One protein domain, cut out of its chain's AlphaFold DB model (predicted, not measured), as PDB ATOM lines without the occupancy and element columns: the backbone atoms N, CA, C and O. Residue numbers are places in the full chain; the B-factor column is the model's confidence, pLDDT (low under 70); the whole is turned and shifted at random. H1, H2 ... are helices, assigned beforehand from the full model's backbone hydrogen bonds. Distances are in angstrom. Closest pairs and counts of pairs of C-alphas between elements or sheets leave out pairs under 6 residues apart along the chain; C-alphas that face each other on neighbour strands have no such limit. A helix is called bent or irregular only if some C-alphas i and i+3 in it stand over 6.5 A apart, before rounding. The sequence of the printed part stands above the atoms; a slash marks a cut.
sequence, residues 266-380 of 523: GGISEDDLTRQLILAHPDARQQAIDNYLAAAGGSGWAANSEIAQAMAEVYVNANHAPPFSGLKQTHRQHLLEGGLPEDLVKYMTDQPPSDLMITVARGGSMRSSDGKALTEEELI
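AT A GLANCE: This is residues 266 to 380 of the 523 residues of the protein "Carboxyl-terminal protease-like protein" of Marinobacter shengliensis (UniProt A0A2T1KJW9). One long helix, H1, is the spine of this elongated model; at its far end the short H2 turns the chain and H3 folds back to pack on the later part of H1, making a narrow arm. On the earlier part of H1 pack H5 and H6, with H4 packed on H5 and H7 on H6, making a broader, loosely built head. The printed part has 115 residues with seven named helices, H1 to H7 in order along the chain, and no named strand; the class is all helix, with 75 residues in the helices. The whole is loose, with a radius of gyration of the C-alphas of 17.5 A and spans of 54 by 32 by 27 A.

IN THESE COORDINATES: H1 is residues 270 to 296, 39.1 A long, from C-alpha 270 at (176.673, 168.809, 135.572) to C-alpha 296 at (203.549, 189.144, 155.476). It has a kink of 37 degrees near residue 281, and is neither bent nor irregular, but only just: C-alphas 278 and 281 are 6.4 A apart. H2 is residues 300 to 303, 5.9 A, and H3 is residues 305 to 319, 20.6 A. H4 is residues 329 to 337, 12.4 A, and H5 is residues 342 to 347, 8.9 A. H6 is residues 355 to 363, 12.2 A, and H7 is residues 376 to 380, 6.3 A, ending with C-alpha 380 at (181.837, 157.127, 152.782).

HOW THE PARTS SIT: H1 is the hub, touching three helices. With residues 270 to 278 alone it touches H5, at a shallow tilt of 15 degrees, the same way; the closest C-alphas, of Thr 274 and Leu 344, are 5.6 A apart. With residues 275 to 282 alone it touches H6, only just about perpendicular at 71 degrees; the C-alphas of Arg 275 and Ala 361, the closest, are 5.0 A apart. With residues 285 to 293 alone it touches H3, at a steep tilt of 62 degrees, opposite ways; the closest C-alphas, of Ile 289 and Ala 312, are 5.4 A apart. H2 and H3 touch only at the corner, and only just, with 3 pairs of C-alphas within 8 A; the closest, of Ala 302 and Ala 308, are 5.0 A apart. H4 and H5 form a helical hairpin and touch, closest at the C-alphas of Arg 332 and Val 345, 6.2 A, at a shallow tilt of 34 degrees, only just short of steep, opposite ways. H6 and H7 touch, closest at the C-alphas of Val 360 and Leu 379, 6.6 A. H1 is apart from H4 and H7. Every O i to N i+4 pair is within hydrogen-bond range in H3, H4, H6 and H7, against 21 of 23 in H1 and 1 of 2 in H5; H2 is too short for such a pair.

THE WHOLE: The two C-alphas farthest apart, of Gly 300 and Asp 370, are 55.7 A from each other. The printed part has no cut. The link from H6 to H7, residues 364 to 375, is long. The mean pLDDT of the printed part is 83.4; residues 297 to 303 and 368 to 371 are under 70.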
ATOM      1  N   GLY A 266     177.669 174.180 126.401       94.62
ATOM      2  CA  GLY A 266     178.915 173.736 125.777       94.62
ATOM      3  C   GLY A 266     179.233 172.248 125.966       94.62
ATOM      4  O   GLY A 266     180.254 171.790 125.458       94.62
ATOM      5  N   GLY A 267     178.384 171.492 126.672       93.75
ATOM      6  CA  GLY A 267     178.524 170.047 126.865       93.75
ATOM      7  C   GLY A 267     179.349 169.625 128.082       93.75
ATOM      8  O   GLY A 267     179.636 168.438 128.222       93.75
ATOM      9  N   ILE A 268     179.727 170.554 128.968       94.00
ATOM     10  CA  ILE A 268     180.348 170.197 130.251       94.00
ATOM     11  C   ILE A 268     179.297 169.497 131.114       94.00
ATOM     12  O   ILE A 268     178.150 169.942 131.196       94.00
ATOM     13  N   SER A 269     179.681 168.390 131.750       91.44
ATOM     14  CA  SER A 269     178.756 167.629 132.583       91.44
ATOM     15  C   SER A 269     178.380 168.403 133.851       91.44
ATOM     16  O   SER A 269     179.194 169.109 134.451       91.44
ATOM     17  N   GLU A 270     177.136 168.249 134.298       90.12
ATOM     18  CA  GLU A 270     176.673 168.809 135.572       90.12
ATOM     19  C   GLU A 270     177.477 168.269 136.767       90.12
ATOM     20  O   GLU A 270     177.699 168.977 137.746       90.12
ATOM     21  N   ASP A 271     177.963 167.031 136.665       88.12
ATOM     22  CA  ASP A 271     178.817 166.402 137.669       88.12
ATOM     23  C   ASP A 271     180.161 167.139 137.799       88.12
ATOM     24  O   ASP A 271     180.575 167.500 138.900       88.12
ATOM     25  N   ASP A 272     180.806 167.478 136.679       90.75
ATOM     26  CA  ASP A 272     182.050 168.254 136.684       90.75
ATOM     27  C   ASP A 272     181.873 169.652 137.272       90.75
ATOM     28  O   ASP A 272     182.714 170.105 138.050       90.75
ATOM     29  N   LEU A 273     180.771 170.326 136.940       92.81
ATOM     30  CA  LEU A 273     180.460 171.643 137.497       92.81
ATOM     31  C   LEU A 273     180.149 171.563 138.995       92.81
ATOM     32  O   LEU A 273     180.613 172.405 139.759       92.81
ATOM     33  N   THR A 274     179.439 170.523 139.437       91.25
ATOM     34  CA  THR A 274     179.170 170.267 140.861       91.25
ATOM     35  C   THR A 274     180.468 170.109 141.647       91.25
ATOM     36  O   THR A 274     180.632 170.707 142.712       91.25
ATOM     37  N   ARG A 275     181.436 169.359 141.105       90.69
ATOM     38  CA  ARG A 275     182.761 169.215 141.722       90.69
ATOM     39  C   ARG A 275     183.481 170.552 141.826       90.69
ATOM     40  O   ARG A 275     184.022 170.853 142.884       90.69
ATOM     41  N   GLN A 276     183.465 171.365 140.771       92.50
ATOM     42  CA  GLN A 276     184.093 172.690 140.806       92.50
ATOM     43  C   GLN A 276     183.446 173.607 141.853       92.50
ATOM     44  O   GLN A 276     184.162 174.292 142.578       92.50
ATOM     45  N   LEU A 277     182.116 173.575 141.995       92.62
ATOM     46  CA  LEU A 277     181.398 174.327 143.031       92.62
ATOM     47  C   LEU A 277     181.816 173.906 144.447       92.62
ATOM     48  O   LEU A 277     182.089 174.761 145.286       92.62
ATOM     49  N   ILE A 278     181.931 172.601 144.703       90.19
ATOM     50  CA  ILE A 278     182.388 172.073 145.998       90.19
ATOM     51  C   ILE A 278     183.837 172.496 146.278       90.19
ATOM     52  O   ILE A 278     184.159 172.929 147.385       90.19
ATOM     53  N   LEU A 279     184.716 172.392 145.281       90.31
ATOM     54  CA  LEU A 279     186.139 172.702 145.437       90.31
ATOM     55  C   LEU A 279     186.429 174.207 145.526       90.31
ATOM     56  O   LEU A 279     187.445 174.590 146.099       90.31
ATOM     57  N   ALA A 280     185.500 175.068 145.101       90.81
ATOM     58  CA  ALA A 280     185.645 176.517 145.213       90.81
ATOM     59  C   ALA A 280     185.883 177.001 146.656       90.81
ATOM     60  O   ALA A 280     186.606 177.973 146.860       90.81
ATOM     61  N   HIS A 281     185.313 176.330 147.665       88.25
ATOM     62  CA  HIS A 281     185.508 176.690 149.075       88.25
ATOM     63  C   HIS A 281     186.938 176.440 149.580       88.25
ATOM     64  O   HIS A 281     187.579 177.398 150.026       88.25
ATOM     65  N   PRO A 282     187.466 175.195 149.556       84.62
ATOM     66  CA  PRO A 282     188.830 174.943 150.007       84.62
ATOM     67  C   PRO A 282     189.864 175.706 149.172       84.62
ATOM     68  O   PRO A 282     190.841 176.187 149.743       84.62
ATOM     69  N   ASP A 283     189.629 175.885 147.869       84.75
ATOM     70  CA  ASP A 283     190.551 176.603 146.986       84.75
ATOM     71  C   ASP A 283     190.597 178.102 147.321       84.75
ATOM     72  O   ASP A 283     191.681 178.662 147.502       84.75
ATOM     73  N   ALA A 284     189.438 178.747 147.506       84.38
ATOM     74  CA  ALA A 284     189.373 180.155 147.901       84.38
ATOM     75  C   ALA A 284     189.992 180.396 149.288       84.38
ATOM     76  O   ALA A 284     190.686 181.396 149.500       84.38
ATOM     77  N   ARG A 285     189.784 179.471 150.234       86.12
ATOM     78  CA  ARG A 285     190.401 179.542 151.565       86.12
ATOM     79  C   ARG A 285     191.921 179.423 151.481       86.12
ATOM     80  O   ARG A 285     192.621 180.213 152.114       86.12
ATOM     81  N   GLN A 286     192.430 178.455 150.719       86.50
ATOM     82  CA  GLN A 286     193.871 178.259 150.562       86.50
ATOM     83  C   GLN A 286     194.519 179.473 149.893       86.50
ATOM     84  O   GLN A 286     195.509 179.996 150.397       86.50
ATOM     85  N   GLN A 287     193.900 180.001 148.838       86.25
ATOM     86  CA  GLN A 287     194.377 181.210 148.175       86.25
ATOM     87  C   GLN A 287     194.430 182.414 149.134       86.25
ATOM     88  O   GLN A 287     195.361 183.217 149.076       86.25
ATOM     89  N   ALA A 288     193.456 182.551 150.041       85.62
ATOM     90  CA  ALA A 288     193.466 183.609 151.050       85.62
ATOM     91  C   ALA A 288     194.627 183.463 152.052       85.62
ATOM     92  O   ALA A 288     195.234 184.470 152.426       85.62
ATOM     93  N   ILE A 289     194.960 182.230 152.451       86.12
ATOM     94  CA  ILE A 289     196.135 181.936 153.289       86.12
ATOM     95  C   ILE A 289     197.412 182.336 152.551       86.12
ATOM     96  O   ILE A 289     198.217 183.099 153.088       86.12
ATOM     97  N   ASP A 290     197.563 181.894 151.305       87.81
ATOM     98  CA  ASP A 290     198.756 182.157 150.497       87.81
ATOM     99  C   ASP A 290     198.965 183.666 150.284       87.81
ATOM    100  O   ASP A 290     200.073 184.181 150.448       87.81
ATOM    101  N   ASN A 291     197.886 184.407 150.007       87.19
ATOM    102  CA  ASN A 291     197.917 185.864 149.870       87.19
ATOM    103  C   ASN A 291     198.344 186.565 151.168       87.19
ATOM    104  O   ASN A 291     199.130 187.516 151.128       87.19
ATOM    105  N   TYR A 292     197.841 186.109 152.319       85.56
ATOM    106  CA  TYR A 292     198.224 186.659 153.619       85.56
ATOM    107  C   TYR A 292     199.711 186.424 153.905       85.56
ATOM    108  O   TYR A 292     200.424 187.351 154.295       85.56
ATOM    109  N   LEU A 293     200.199 185.206 153.660       85.12
ATOM    110  CA  LEU A 293     201.608 184.855 153.833       85.12
ATOM    111  C   LEU A 293     202.513 185.674 152.903       85.12
ATOM    112  O   LEU A 293     203.536 186.198 153.347       85.12
ATOM    113  N   ALA A 294     202.111 185.856 151.642       86.00
ATOM    114  CA  ALA A 294     202.840 186.679 150.681       86.00
ATOM    115  C   ALA A 294     202.926 188.149 151.126       86.00
ATOM    116  O   ALA A 294     204.000 188.752 151.068       86.00
ATOM    117  N   ALA A 295     201.828 188.720 151.634       83.00
ATOM    118  CA  ALA A 295     201.809 190.083 152.169       83.00
ATOM    119  C   ALA A 295     202.663 190.233 153.444       83.00
ATOM    120  O   ALA A 295     203.252 191.289 153.684       83.00
ATOM    121  N   ALA A 296     202.762 189.173 154.249       76.50
ATOM    122  CA  ALA A 296     203.549 189.144 155.476       76.50
ATOM    123  C   ALA A 296     205.053 188.895 155.253       76.50
ATOM    124  O   ALA A 296     205.827 189.066 156.197       76.50
ATOM    125  N   GLY A 297     205.492 188.550 154.035       63.38
ATOM    126  CA  GLY A 297     206.864 188.120 153.709       63.38
ATOM    127  C   GLY A 297     208.004 189.103 154.037       63.38
ATOM    128  O   GLY A 297     209.170 188.739 153.927       63.38
ATOM    129  N   GLY A 298     207.698 190.331 154.470       62.81
ATOM    130  CA  GLY A 298     208.669 191.316 154.974       62.81
ATOM    131  C   GLY A 298     208.721 191.468 156.501       62.81
ATOM    132  O   GLY A 298     209.461 192.310 157.006       62.81
ATOM    133  N   SER A 299     207.922 190.708 157.251       62.84
ATOM    134  CA  SER A 299     207.801 190.836 158.706       62.84
ATOM    135  C   SER A 299     208.598 189.750 159.436       62.84
ATOM    136  O   SER A 299     208.523 188.573 159.104       62.84
ATOM    137  N   GLY A 300     209.387 190.131 160.449       64.00
ATOM    138  CA  GLY A 300     210.342 189.223 161.108       64.00
ATOM    139  C   GLY A 300     209.728 187.983 161.778       64.00
ATOM    140  O   GLY A 300     210.435 187.006 162.001       64.00
ATOM    141  N   TRP A 301     208.422 187.989 162.069       64.19
ATOM    142  CA  TRP A 301     207.702 186.828 162.606       64.19
ATOM    143  C   TRP A 301     207.322 185.799 161.528       64.19
ATOM    144  O   TRP A 301     207.170 184.625 161.850       64.19
ATOM    145  N   ALA A 302     207.227 186.207 160.256       62.69
ATOM    146  CA  ALA A 302     206.893 185.326 159.135       62.69
ATOM    147  C   ALA A 302     208.055 184.399 158.718       62.69
ATOM    148  O   ALA A 302     207.878 183.525 157.876       62.69
ATOM    149  N   ALA A 303     209.243 184.555 159.320       67.38
ATOM    150  CA  ALA A 303     210.402 183.693 159.080       67.38
ATOM    151  C   ALA A 303     210.234 182.269 159.646       67.38
ATOM    152  O   ALA A 303     210.956 181.359 159.243       67.38
ATOM    153  N   ASN A 304     209.296 182.068 160.578       78.38
ATOM    154  CA  ASN A 304     208.911 180.745 161.054       78.38
ATOM    155  C   ASN A 304     207.644 180.294 160.313       78.38
ATOM    156  O   ASN A 304     206.573 180.863 160.529       78.38
ATOM    157  N   SER A 305     207.766 179.273 159.460       75.25
ATOM    158  CA  SER A 305     206.683 178.807 158.590       75.25
ATOM    159  C   SER A 305     205.481 178.256 159.358       75.25
ATOM    160  O   SER A 305     204.353 178.461 158.926       75.25
ATOM    161  N   GLU A 306     205.688 177.613 160.511       74.38
ATOM    162  CA  GLU A 306     204.589 177.071 161.323       74.38
ATOM    163  C   GLU A 306     203.784 178.191 161.990       74.38
ATOM    164  O   GLU A 306     202.555 178.209 161.923       74.38
ATOM    165  N   ILE A 307     204.471 179.170 162.591       73.44
ATOM    166  CA  ILE A 307     203.809 180.325 163.219       73.44
ATOM    167  C   ILE A 307     203.105 181.166 162.153       73.44
ATOM    168  O   ILE A 307     201.981 181.624 162.370       73.44
ATOM    169  N   ALA A 308     203.744 181.352 160.996       74.25
ATOM    170  CA  ALA A 308     203.169 182.100 159.891       74.25
ATOM    171  C   ALA A 308     201.870 181.453 159.396       74.25
ATOM    172  O   ALA A 308     200.855 182.141 159.280       74.25
ATOM    173  N   GLN A 309     201.886 180.133 159.194       79.94
ATOM    174  CA  GLN A 309     200.722 179.354 158.785       79.94
ATOM    175  C   GLN A 309     199.588 179.439 159.815       79.94
ATOM    176  O   GLN A 309     198.459 179.767 159.457       79.94
ATOM    177  N   ALA A 310     199.879 179.223 161.101       75.00
ATOM    178  CA  ALA A 310     198.865 179.282 162.156       75.00
ATOM    179  C   ALA A 310     198.209 180.672 162.253       75.00
ATOM    180  O   ALA A 310     196.990 180.792 162.381       75.00
ATOM    181  N   MET A 311     199.004 181.740 162.146       76.75
ATOM    182  CA  MET A 311     198.495 183.114 162.135       76.75
ATOM    183  C   MET A 311     197.655 183.404 160.888       76.75
ATOM    184  O   MET A 311     196.615 184.057 160.996       76.75
ATOM    185  N   ALA A 312     198.083 182.911 159.723       82.75
ATOM    186  CA  ALA A 312     197.333 183.040 158.480       82.75
ATOM    187  C   ALA A 312     195.969 182.353 158.584       82.75
ATOM    188  O   ALA A 312     194.953 182.951 158.246       82.75
ATOM    189  N   GLU A 313     195.920 181.139 159.131       80.50
ATOM    190  CA  GLU A 313     194.671 180.407 159.337       80.50
ATOM    191  C   GLU A 313     193.716 181.137 160.282       80.50
ATOM    192  O   GLU A 313     192.533 181.260 159.969       80.50
ATOM    193  N   VAL A 314     194.210 181.670 161.405       78.50
ATOM    194  CA  VAL A 314     193.392 182.469 162.336       78.50
ATOM    195  C   VAL A 314     192.842 183.716 161.647       78.50
ATOM    196  O   VAL A 314     191.650 184.011 161.761       78.50
ATOM    197  N   TYR A 315     193.689 184.438 160.911       81.12
ATOM    198  CA  TYR A 315     193.281 185.649 160.205       81.12
ATOM    199  C   TYR A 315     192.244 185.354 159.116       81.12
ATOM    200  O   TYR A 315     191.217 186.032 159.044       81.12
ATOM    201  N   VAL A 316     192.485 184.335 158.291       84.75
ATOM    202  CA  VAL A 316     191.594 183.932 157.200       84.75
ATOM    203  C   VAL A 316     190.269 183.429 157.759       84.75
ATOM    204  O   VAL A 316     189.225 183.876 157.302       84.75
ATOM    205  N   ASN A 317     190.264 182.609 158.810       80.88
ATOM    206  CA  ASN A 317     189.017 182.153 159.432       80.88
ATOM    207  C   ASN A 317     188.153 183.315 159.964       80.88
ATOM    208  O   ASN A 317     186.932 183.190 160.003       80.88
ATOM    209  N   ALA A 318     188.765 184.434 160.365       78.94
ATOM    210  CA  ALA A 318     188.047 185.605 160.865       78.94
ATOM    211  C   ALA A 318     187.587 186.582 159.767       78.94
ATOM    212  O   ALA A 318     186.633 187.322 159.991       78.94
ATOM    213  N   ASN A 319     188.260 186.620 158.610       78.88
ATOM    214  CA  ASN A 319     188.078 187.683 157.609       78.88
ATOM    215  C   ASN A 319     187.764 187.185 156.189       78.88
ATOM    216  O   ASN A 319     187.515 187.999 155.302       78.88
ATOM    217  N   HIS A 320     187.812 185.876 155.936       81.19
ATOM    218  CA  HIS A 320     187.589 185.323 154.605       81.19
ATOM    219  C   HIS A 320     186.130 185.477 154.178       81.19
ATOM    220  O   HIS A 320     185.219 184.981 154.840       81.19
ATOM    221  N   ALA A 321     185.929 186.134 153.037       80.12
ATOM    222  CA  ALA A 321     184.643 186.153 152.368       80.12
ATOM    223  C   ALA A 321     184.447 184.827 151.608       80.12
ATOM    224  O   ALA A 321     185.286 184.491 150.768       80.12
ATOM    225  N   PRO A 322     183.367 184.077 151.879       85.31
ATOM    226  CA  PRO A 322     183.058 182.844 151.165       85.31
ATOM    227  C   PRO A 322     182.785 183.096 149.665       85.31
ATOM    228  O   PRO A 322     182.449 184.219 149.273       85.31
ATOM    229  N   PRO A 323     182.924 182.068 148.804       87.75
ATOM    230  CA  PRO A 323     182.951 182.236 147.348       87.75
ATOM    231  C   PRO A 323     181.654 182.801 146.749       87.75
ATOM    232  O   PRO A 323     181.705 183.478 145.721       87.75
ATOM    233  N   PHE A 324     180.502 182.564 147.378       91.25
ATOM    234  CA  PHE A 324     179.194 183.024 146.904       91.25
ATOM    235  C   PHE A 324     178.619 184.149 147.771       91.25
ATOM    236  O   PHE A 324     177.399 184.339 147.809       91.25
ATOM    237  N   SER A 325     179.495 184.922 148.425       87.88
ATOM    238  CA  SER A 325     179.093 185.997 149.327       87.88
ATOM    239  C   SER A 325     178.090 186.941 148.655       87.88
ATOM    240  O   SER A 325     178.309 187.444 147.552       87.88
ATOM    241  N   GLY A 326     176.948 187.150 149.316       86.62
ATOM    242  CA  GLY A 326     175.842 187.968 148.808       86.62
ATOM    243  C   GLY A 326     174.783 187.209 147.993       86.62
ATOM    244  O   GLY A 326     173.756 187.795 147.635       86.62
ATOM    245  N   LEU A 327     174.956 185.908 147.727       92.00
ATOM    246  CA  LEU A 327     173.955 185.091 147.037       92.00
ATOM    247  C   LEU A 327     172.812 184.662 147.979       92.00
ATOM    248  O   LEU A 327     172.923 183.735 148.787       92.00
ATOM    249  N   LYS A 328     171.662 185.332 147.848       92.94
ATOM    250  CA  LYS A 328     170.453 185.092 148.651       92.94
ATOM    251  C   LYS A 328     169.622 183.912 148.136       92.94
ATOM    252  O   LYS A 328     169.770 183.458 147.003       92.94
ATOM    253  N   GLN A 329     168.647 183.481 148.940       92.56
ATOM    254  CA  GLN A 329     167.666 182.474 148.519       92.56
ATOM    255  C   GLN A 329     166.816 182.938 147.323       92.56
ATOM    256  O   GLN A 329     166.545 182.136 146.434       92.56
ATOM    257  N   THR A 330     166.445 184.223 147.262       94.56
ATOM    258  CA  THR A 330     165.725 184.798 146.110       94.56
ATOM    259  C   THR A 330     166.561 184.724 144.832       94.56
ATOM    260  O   THR A 330     166.050 184.360 143.776       94.56
ATOM    261  N   HIS A 331     167.873 184.958 144.931       96.38
ATOM    262  CA  HIS A 331     168.793 184.796 143.805       96.38
ATOM    263  C   HIS A 331     168.835 183.342 143.316       96.38
ATOM    264  O   HIS A 331     168.713 183.096 142.119       96.38
ATOM    265  N   ARG A 332     168.940 182.370 144.233       95.50
ATOM    266  CA  ARG A 332     168.897 180.938 143.885       95.50
ATOM    267  C   ARG A 332     167.602 180.555 143.170       95.50
ATOM    268  O   ARG A 332     167.652 179.833 142.181       95.50
ATOM    269  N   GLN A 333     166.463 181.088 143.605       95.75
ATOM    270  CA  GLN A 333     165.191 180.862 142.920       95.75
ATOM    271  C   GLN A 333     165.216 181.381 141.472       95.75
ATOM    272  O   GLN A 333     164.830 180.653 140.562       95.75
ATOM    273  N   HIS A 334     165.745 182.583 141.231       96.44
ATOM    274  CA  HIS A 334     165.887 183.114 139.871       96.44
ATOM    275  C   HIS A 334     166.822 182.282 138.979       96.44
ATOM    276  O   HIS A 334     166.595 182.184 137.772       96.44
ATOM    277  N   LEU A 335     167.860 181.664 139.553       97.00
ATOM    278  CA  LEU A 335     168.747 180.749 138.825       97.00
ATOM    279  C   LEU A 335     168.013 179.477 138.385       97.00
ATOM    280  O   LEU A 335     168.126 179.083 137.221       97.00
ATOM    281  N   LEU A 336     167.218 178.883 139.282       96.56
ATOM    282  CA  LEU A 336     166.373 177.721 138.981       96.56
ATOM    283  C   LEU A 336     165.331 178.055 137.905       96.56
ATOM    284  O   LEU A 336     165.218 177.348 136.907       96.56
ATOM    285  N   GLU A 337     164.614 179.171 138.062       95.50
ATOM    286  CA  GLU A 337     163.607 179.647 137.101       95.50
ATOM    287  C   GLU A 337     164.205 179.911 135.712       95.50
ATOM    288  O   GLU A 337     163.552 179.680 134.695       95.50
ATOM    289  N   GLY A 338     165.462 180.361 135.645       93.12
ATOM    290  CA  GLY A 338     166.170 180.535 134.377       93.12
ATOM    291  C   GLY A 338     166.866 179.280 133.846       93.12
ATOM    292  O   GLY A 338     167.615 179.385 132.864       93.12
ATOM    293  N   GLY A 339     166.606 178.112 134.439       93.69
ATOM    294  CA  GLY A 339     166.945 176.800 133.893       93.69
ATOM    295  C   GLY A 339     168.293 176.227 134.324       93.69
ATOM    296  O   GLY A 339     168.800 175.348 133.629       93.69
ATOM    297  N   LEU A 340     168.898 176.711 135.416       96.00
ATOM    298  CA  LEU A 340     170.023 175.990 136.017       96.00
ATOM    299  C   LEU A 340     169.524 174.758 136.792       96.00
ATOM    300  O   LEU A 340     168.520 174.863 137.498       96.00
ATOM    301  N   PRO A 341     170.226 173.613 136.695       93.75
ATOM    302  CA  PRO A 341     169.920 172.426 137.485       93.75
ATOM    303  C   PRO A 341     169.945 172.683 138.995       93.75
ATOM    304  O   PRO A 341     170.787 173.432 139.498       93.75
ATOM    305  N   GLU A 342     169.046 172.014 139.718       90.44
ATOM    306  CA  GLU A 342     168.909 172.151 141.171       90.44
ATOM    307  C   GLU A 342     170.181 171.750 141.922       90.44
ATOM    308  O   GLU A 342     170.590 172.465 142.840       90.44
ATOM    309  N   ASP A 343     170.857 170.681 141.486       85.62
ATOM    310  CA  ASP A 343     172.091 170.215 142.124       85.62
ATOM    311  C   ASP A 343     173.197 171.278 142.049       85.62
ATOM    312  O   ASP A 343     173.897 171.494 143.035       85.62
ATOM    313  N   LEU A 344     173.322 172.019 140.941       92.69
ATOM    314  CA  LEU A 344     174.297 173.116 140.852       92.69
ATOM    315  C   LEU A 344     173.930 174.266 141.789       92.69
ATOM    316  O   LEU A 344     174.765 174.733 142.562       92.69
ATOM    317  N   VAL A 345     172.671 174.710 141.759       94.31
ATOM    318  CA  VAL A 345     172.219 175.840 142.585       94.31
ATOM    319  C   VAL A 345     172.342 175.526 144.081       94.31
ATOM    320  O   VAL A 345     172.641 176.424 144.871       94.31
ATOM    321  N   LYS A 346     172.182 174.258 144.477       90.00
ATOM    322  CA  LYS A 346     172.389 173.777 145.851       90.00
ATOM    323  C   LYS A 346     173.806 174.050 146.366       90.00
ATOM    324  O   LYS A 346     173.954 174.403 147.536       90.00
ATOM    325  N   TYR A 347     174.827 173.911 145.518       89.81
ATOM    326  CA  TYR A 347     176.231 174.126 145.895       89.81
ATOM    327  C   TYR A 347     176.728 175.557 145.659       89.81
ATOM    328  O   TYR A 347     177.837 175.892 146.063       89.81
ATOM    329  N   MET A 348     175.900 176.435 145.087       93.19
ATOM    330  CA  MET A 348     176.143 177.880 145.076       93.19
ATOM    331  C   MET A 348     175.728 178.481 146.431       93.19
ATOM    332  O   MET A 348     174.649 179.062 146.589       93.19
ATOM    333  N   THR A 349     176.558 178.278 147.451       89.00
ATOM    334  CA  THR A 349     176.272 178.680 148.835       89.00
ATOM    335  C   THR A 349     177.539 179.115 149.560       89.00
ATOM    336  O   THR A 349     178.642 178.784 149.153       89.00
ATOM    337  N   ASP A 350     177.377 179.852 150.655       85.44
ATOM    338  CA  ASP A 350     178.479 180.221 151.547       85.44
ATOM    339  C   ASP A 350     178.768 179.150 152.605       85.44
ATOM    340  O   ASP A 350     179.774 179.222 153.311       85.44
ATOM    341  N   GLN A 351     177.899 178.142 152.721       83.62
ATOM    342  CA  GLN A 351     178.120 177.025 153.631       83.62
ATOM    343  C   GLN A 351     179.262 176.145 153.108       83.62
ATOM    344  O   GLN A 351     179.152 175.629 151.997       83.62
ATOM    345  N   PRO A 352     180.343 175.946 153.887       80.75
ATOM    346  CA  PRO A 352     181.435 175.098 153.449       80.75
ATOM    347  C   PRO A 352     180.942 173.651 153.283       80.75
ATOM    348  O   PRO A 352     180.196 173.158 154.138       80.75
ATOM    349  N   PRO A 353     181.347 172.954 152.209       83.69
ATOM    350  CA  PRO A 353     181.044 171.543 152.041       83.69
ATOM    351  C   PRO A 353     181.738 170.720 153.127       83.69
ATOM    352  O   PRO A 353     182.763 171.126 153.678       83.69
ATOM    353  N   SER A 354     181.194 169.540 153.429       80.94
ATOM    354  CA  SER A 354     181.850 168.629 154.364       80.94
ATOM    355  C   SER A 354     183.168 168.114 153.780       80.94
ATOM    356  O   SER A 354     183.313 167.964 152.565       80.94
ATOM    357  N   ASP A 355     184.127 167.778 154.644       75.56
ATOM    358  CA  ASP A 355     185.415 167.228 154.198       75.56
ATOM    359  C   ASP A 355     185.242 165.947 153.369       75.56
ATOM    360  O   ASP A 355     186.004 165.694 152.442       75.56
ATOM    361  N   LEU A 356     184.200 165.162 153.668       76.06
ATOM    362  CA  LEU A 356     183.813 163.990 152.890       76.06
ATOM    363  C   LEU A 356     183.494 164.369 151.438       76.06
ATOM    364  O   LEU A 356     184.022 163.767 150.508       76.06
ATOM    365  N   MET A 357     182.672 165.402 151.241       81.69
ATOM    366  CA  MET A 357     182.331 165.898 149.909       81.69
ATOM    367  C   MET A 357     183.550 166.446 149.172       81.69
ATOM    368  O   MET A 357     183.699 166.185 147.982       81.69
ATOM    369  N   ILE A 358     184.438 167.164 149.868       84.19
ATOM    370  CA  ILE A 358     185.689 167.666 149.283       84.19
ATOM    371  C   ILE A 358     186.552 166.493 148.805       84.19
ATOM    372  O   ILE A 358     187.036 166.506 147.672       84.19
ATOM    373  N   THR A 359     186.726 165.466 149.638       76.62
ATOM    374  CA  THR A 359     187.505 164.279 149.273       76.62
ATOM    375  C   THR A 359     186.907 163.564 148.067       76.62
ATOM    376  O   THR A 359     187.639 163.254 147.126       76.62
ATOM    377  N   VAL A 360     185.591 163.337 148.048       79.81
ATOM    378  CA  VAL A 360     184.939 162.664 146.917       79.81
ATOM    379  C   VAL A 360     185.024 163.507 145.642       79.81
ATOM    380  O   VAL A 360     185.377 162.970 144.595       79.81
ATOM    381  N   ALA A 361     184.820 164.826 145.722       85.75
ATOM    382  CA  ALA A 361     184.932 165.726 144.571       85.75
ATOM    383  C   ALA A 361     186.347 165.743 143.957       85.75
ATOM    384  O   ALA A 361     186.491 165.876 142.735       85.75
ATOM    385  N   ARG A 362     187.391 165.569 144.785       83.50
ATOM    386  CA  ARG A 362     188.780 165.362 144.331       83.50
ATOM    387  C   ARG A 362     188.991 163.984 143.703       83.50
ATOM    388  O   ARG A 362     189.765 163.869 142.758       83.50
ATOM    389  N   GLY A 363     188.314 162.959 144.222       74.56
ATOM    390  CA  GLY A 363     188.405 161.568 143.768       74.56
ATOM    391  C   GLY A 363     187.637 161.250 142.480       74.56
ATOM    392  O   GLY A 363     187.845 160.186 141.902       74.56
ATOM    393  N   GLY A 364     186.770 162.149 142.006       76.56
ATOM    394  CA  GLY A 364     186.053 162.000 140.739       76.56
ATOM    395  C   GLY A 364     184.560 162.266 140.887       76.56
ATOM    396  O   GLY A 364     184.162 163.207 141.560       76.56
ATOM    397  N   SER A 365     183.734 161.461 140.219       77.06
ATOM    398  CA  SER A 365     182.302 161.739 140.049       77.06
ATOM    399  C   SER A 365     181.525 161.845 141.372       77.06
ATOM    400  O   SER A 365     181.697 161.010 142.254       77.06
ATOM    401  N   MET A 366     180.629 162.824 141.499       77.44
ATOM    402  CA  MET A 366     179.718 163.007 142.642       77.44
ATOM    403  C   MET A 366     178.396 162.248 142.462       77.44
ATOM    404  O   MET A 366     177.454 162.425 143.243       77.44
ATOM    405  N   ARG A 367     178.315 161.403 141.428       76.19
ATOM    406  CA  ARG A 367     177.133 160.625 141.071       76.19
ATOM    407  C   ARG A 367     177.407 159.126 141.118       76.19
ATOM    408  O   ARG A 367     178.520 158.656 140.880       76.19
ATOM    409  N   SER A 368     176.370 158.374 141.467       68.12
ATOM    410  CA  SER A 368     176.352 156.912 141.406       68.12
ATOM    411  C   SER A 368     176.400 156.430 139.946       68.12
ATOM    412  O   SER A 368     176.187 157.218 139.022       68.12
ATOM    413  N   SER A 369     176.643 155.133 139.721       68.25
ATOM    414  CA  SER A 369     176.609 154.508 138.383       68.25
ATOM    415  C   SER A 369     175.288 154.750 137.647       68.25
ATOM    416  O   SER A 369     175.256 154.794 136.420       68.25
ATOM    417  N   ASP A 370     174.219 154.969 138.411       67.75
ATOM    418  CA  ASP A 370     172.862 155.200 137.919       67.75
ATOM    419  C   ASP A 370     172.559 156.696 137.689       67.75
ATOM    420  O   ASP A 370     171.416 157.074 137.432       67.75
ATOM    421  N   GLY A 371     173.562 157.573 137.827       66.88
ATOM    422  CA  GLY A 371     173.456 159.015 137.581       66.88
ATOM    423  C   GLY A 371     172.786 159.831 138.693       66.88
ATOM    424  O   GLY A 371     172.572 161.028 138.520       66.88
ATOM    425  N   LYS A 372     172.459 159.220 139.837       74.38
ATOM    426  CA  LYS A 372     171.893 159.912 141.010       74.38
ATOM    427  C   LYS A 372     172.987 160.537 141.876       74.38
ATOM    428  O   LYS A 372     174.100 160.017 141.913       74.38
ATOM    429  N   ALA A 373     172.665 161.614 142.593       70.50
ATOM    430  CA  ALA A 373     173.539 162.158 143.632       70.50
ATOM    431  C   ALA A 373     173.820 161.098 144.712       70.50
ATOM    432  O   ALA A 373     172.913 160.358 145.091       70.50
ATOM    433  N   LEU A 374     175.068 161.032 145.178       72.56
ATOM    434  CA  LEU A 374     175.494 160.055 146.183       72.56
ATOM    435  C   LEU A 374     174.858 160.349 147.553       72.56
ATOM    436  O   LEU A 374     174.800 161.499 147.996       72.56
ATOM    437  N   THR A 375     174.411 159.292 148.226       77.19
ATOM    438  CA  THR A 375     174.041 159.284 149.650       77.19
ATOM    439  C   THR A 375     175.273 159.442 150.547       77.19
ATOM    440  O   THR A 375     176.407 159.297 150.088       77.19
ATOM    441  N   GLU A 376     175.076 159.749 151.833       73.75
ATOM    442  CA  GLU A 376     176.189 159.857 152.787       73.75
ATOM    443  C   GLU A 376     176.954 158.531 152.896       73.75
ATOM    444  O   GLU A 376     178.184 158.522 152.848       73.75
ATOM    445  N   GLU A 377     176.239 157.408 152.905       77.31
ATOM    446  CA  GLU A 377     176.812 156.067 152.881       77.31
ATOM    447  C   GLU A 377     177.669 155.827 151.630       77.31
ATOM    448  O   GLU A 377     178.811 155.379 151.734       77.31
ATOM    449  N   GLU A 378     177.171 156.178 150.442       80.62
ATOM    450  CA  GLU A 378     177.934 156.027 149.196       80.62
ATOM    451  C   GLU A 378     179.152 156.963 149.130       80.62
ATOM    452  O   GLU A 378     180.179 156.605 148.550       80.62
ATOM    453  N   LEU A 379     179.069 158.157 149.728       81.38
ATOM    454  CA  LEU A 379     180.214 159.058 149.853       81.38
ATOM    455  C   LEU A 379     181.297 158.451 150.759       81.38
ATOM    456  O   LEU A 379     182.481 158.546 150.433       81.38
ATOM    457  N   ILE A 380     180.908 157.811 151.867       82.62
ATOM    458  CA  ILE A 380     181.837 157.127 152.782       82.62
ATOM    459  C   ILE A 380     182.514 155.953 152.079       82.62
ATOM    460  O   ILE A 380     183.733 155.829 152.170       82.62
TER     461      ILE A 380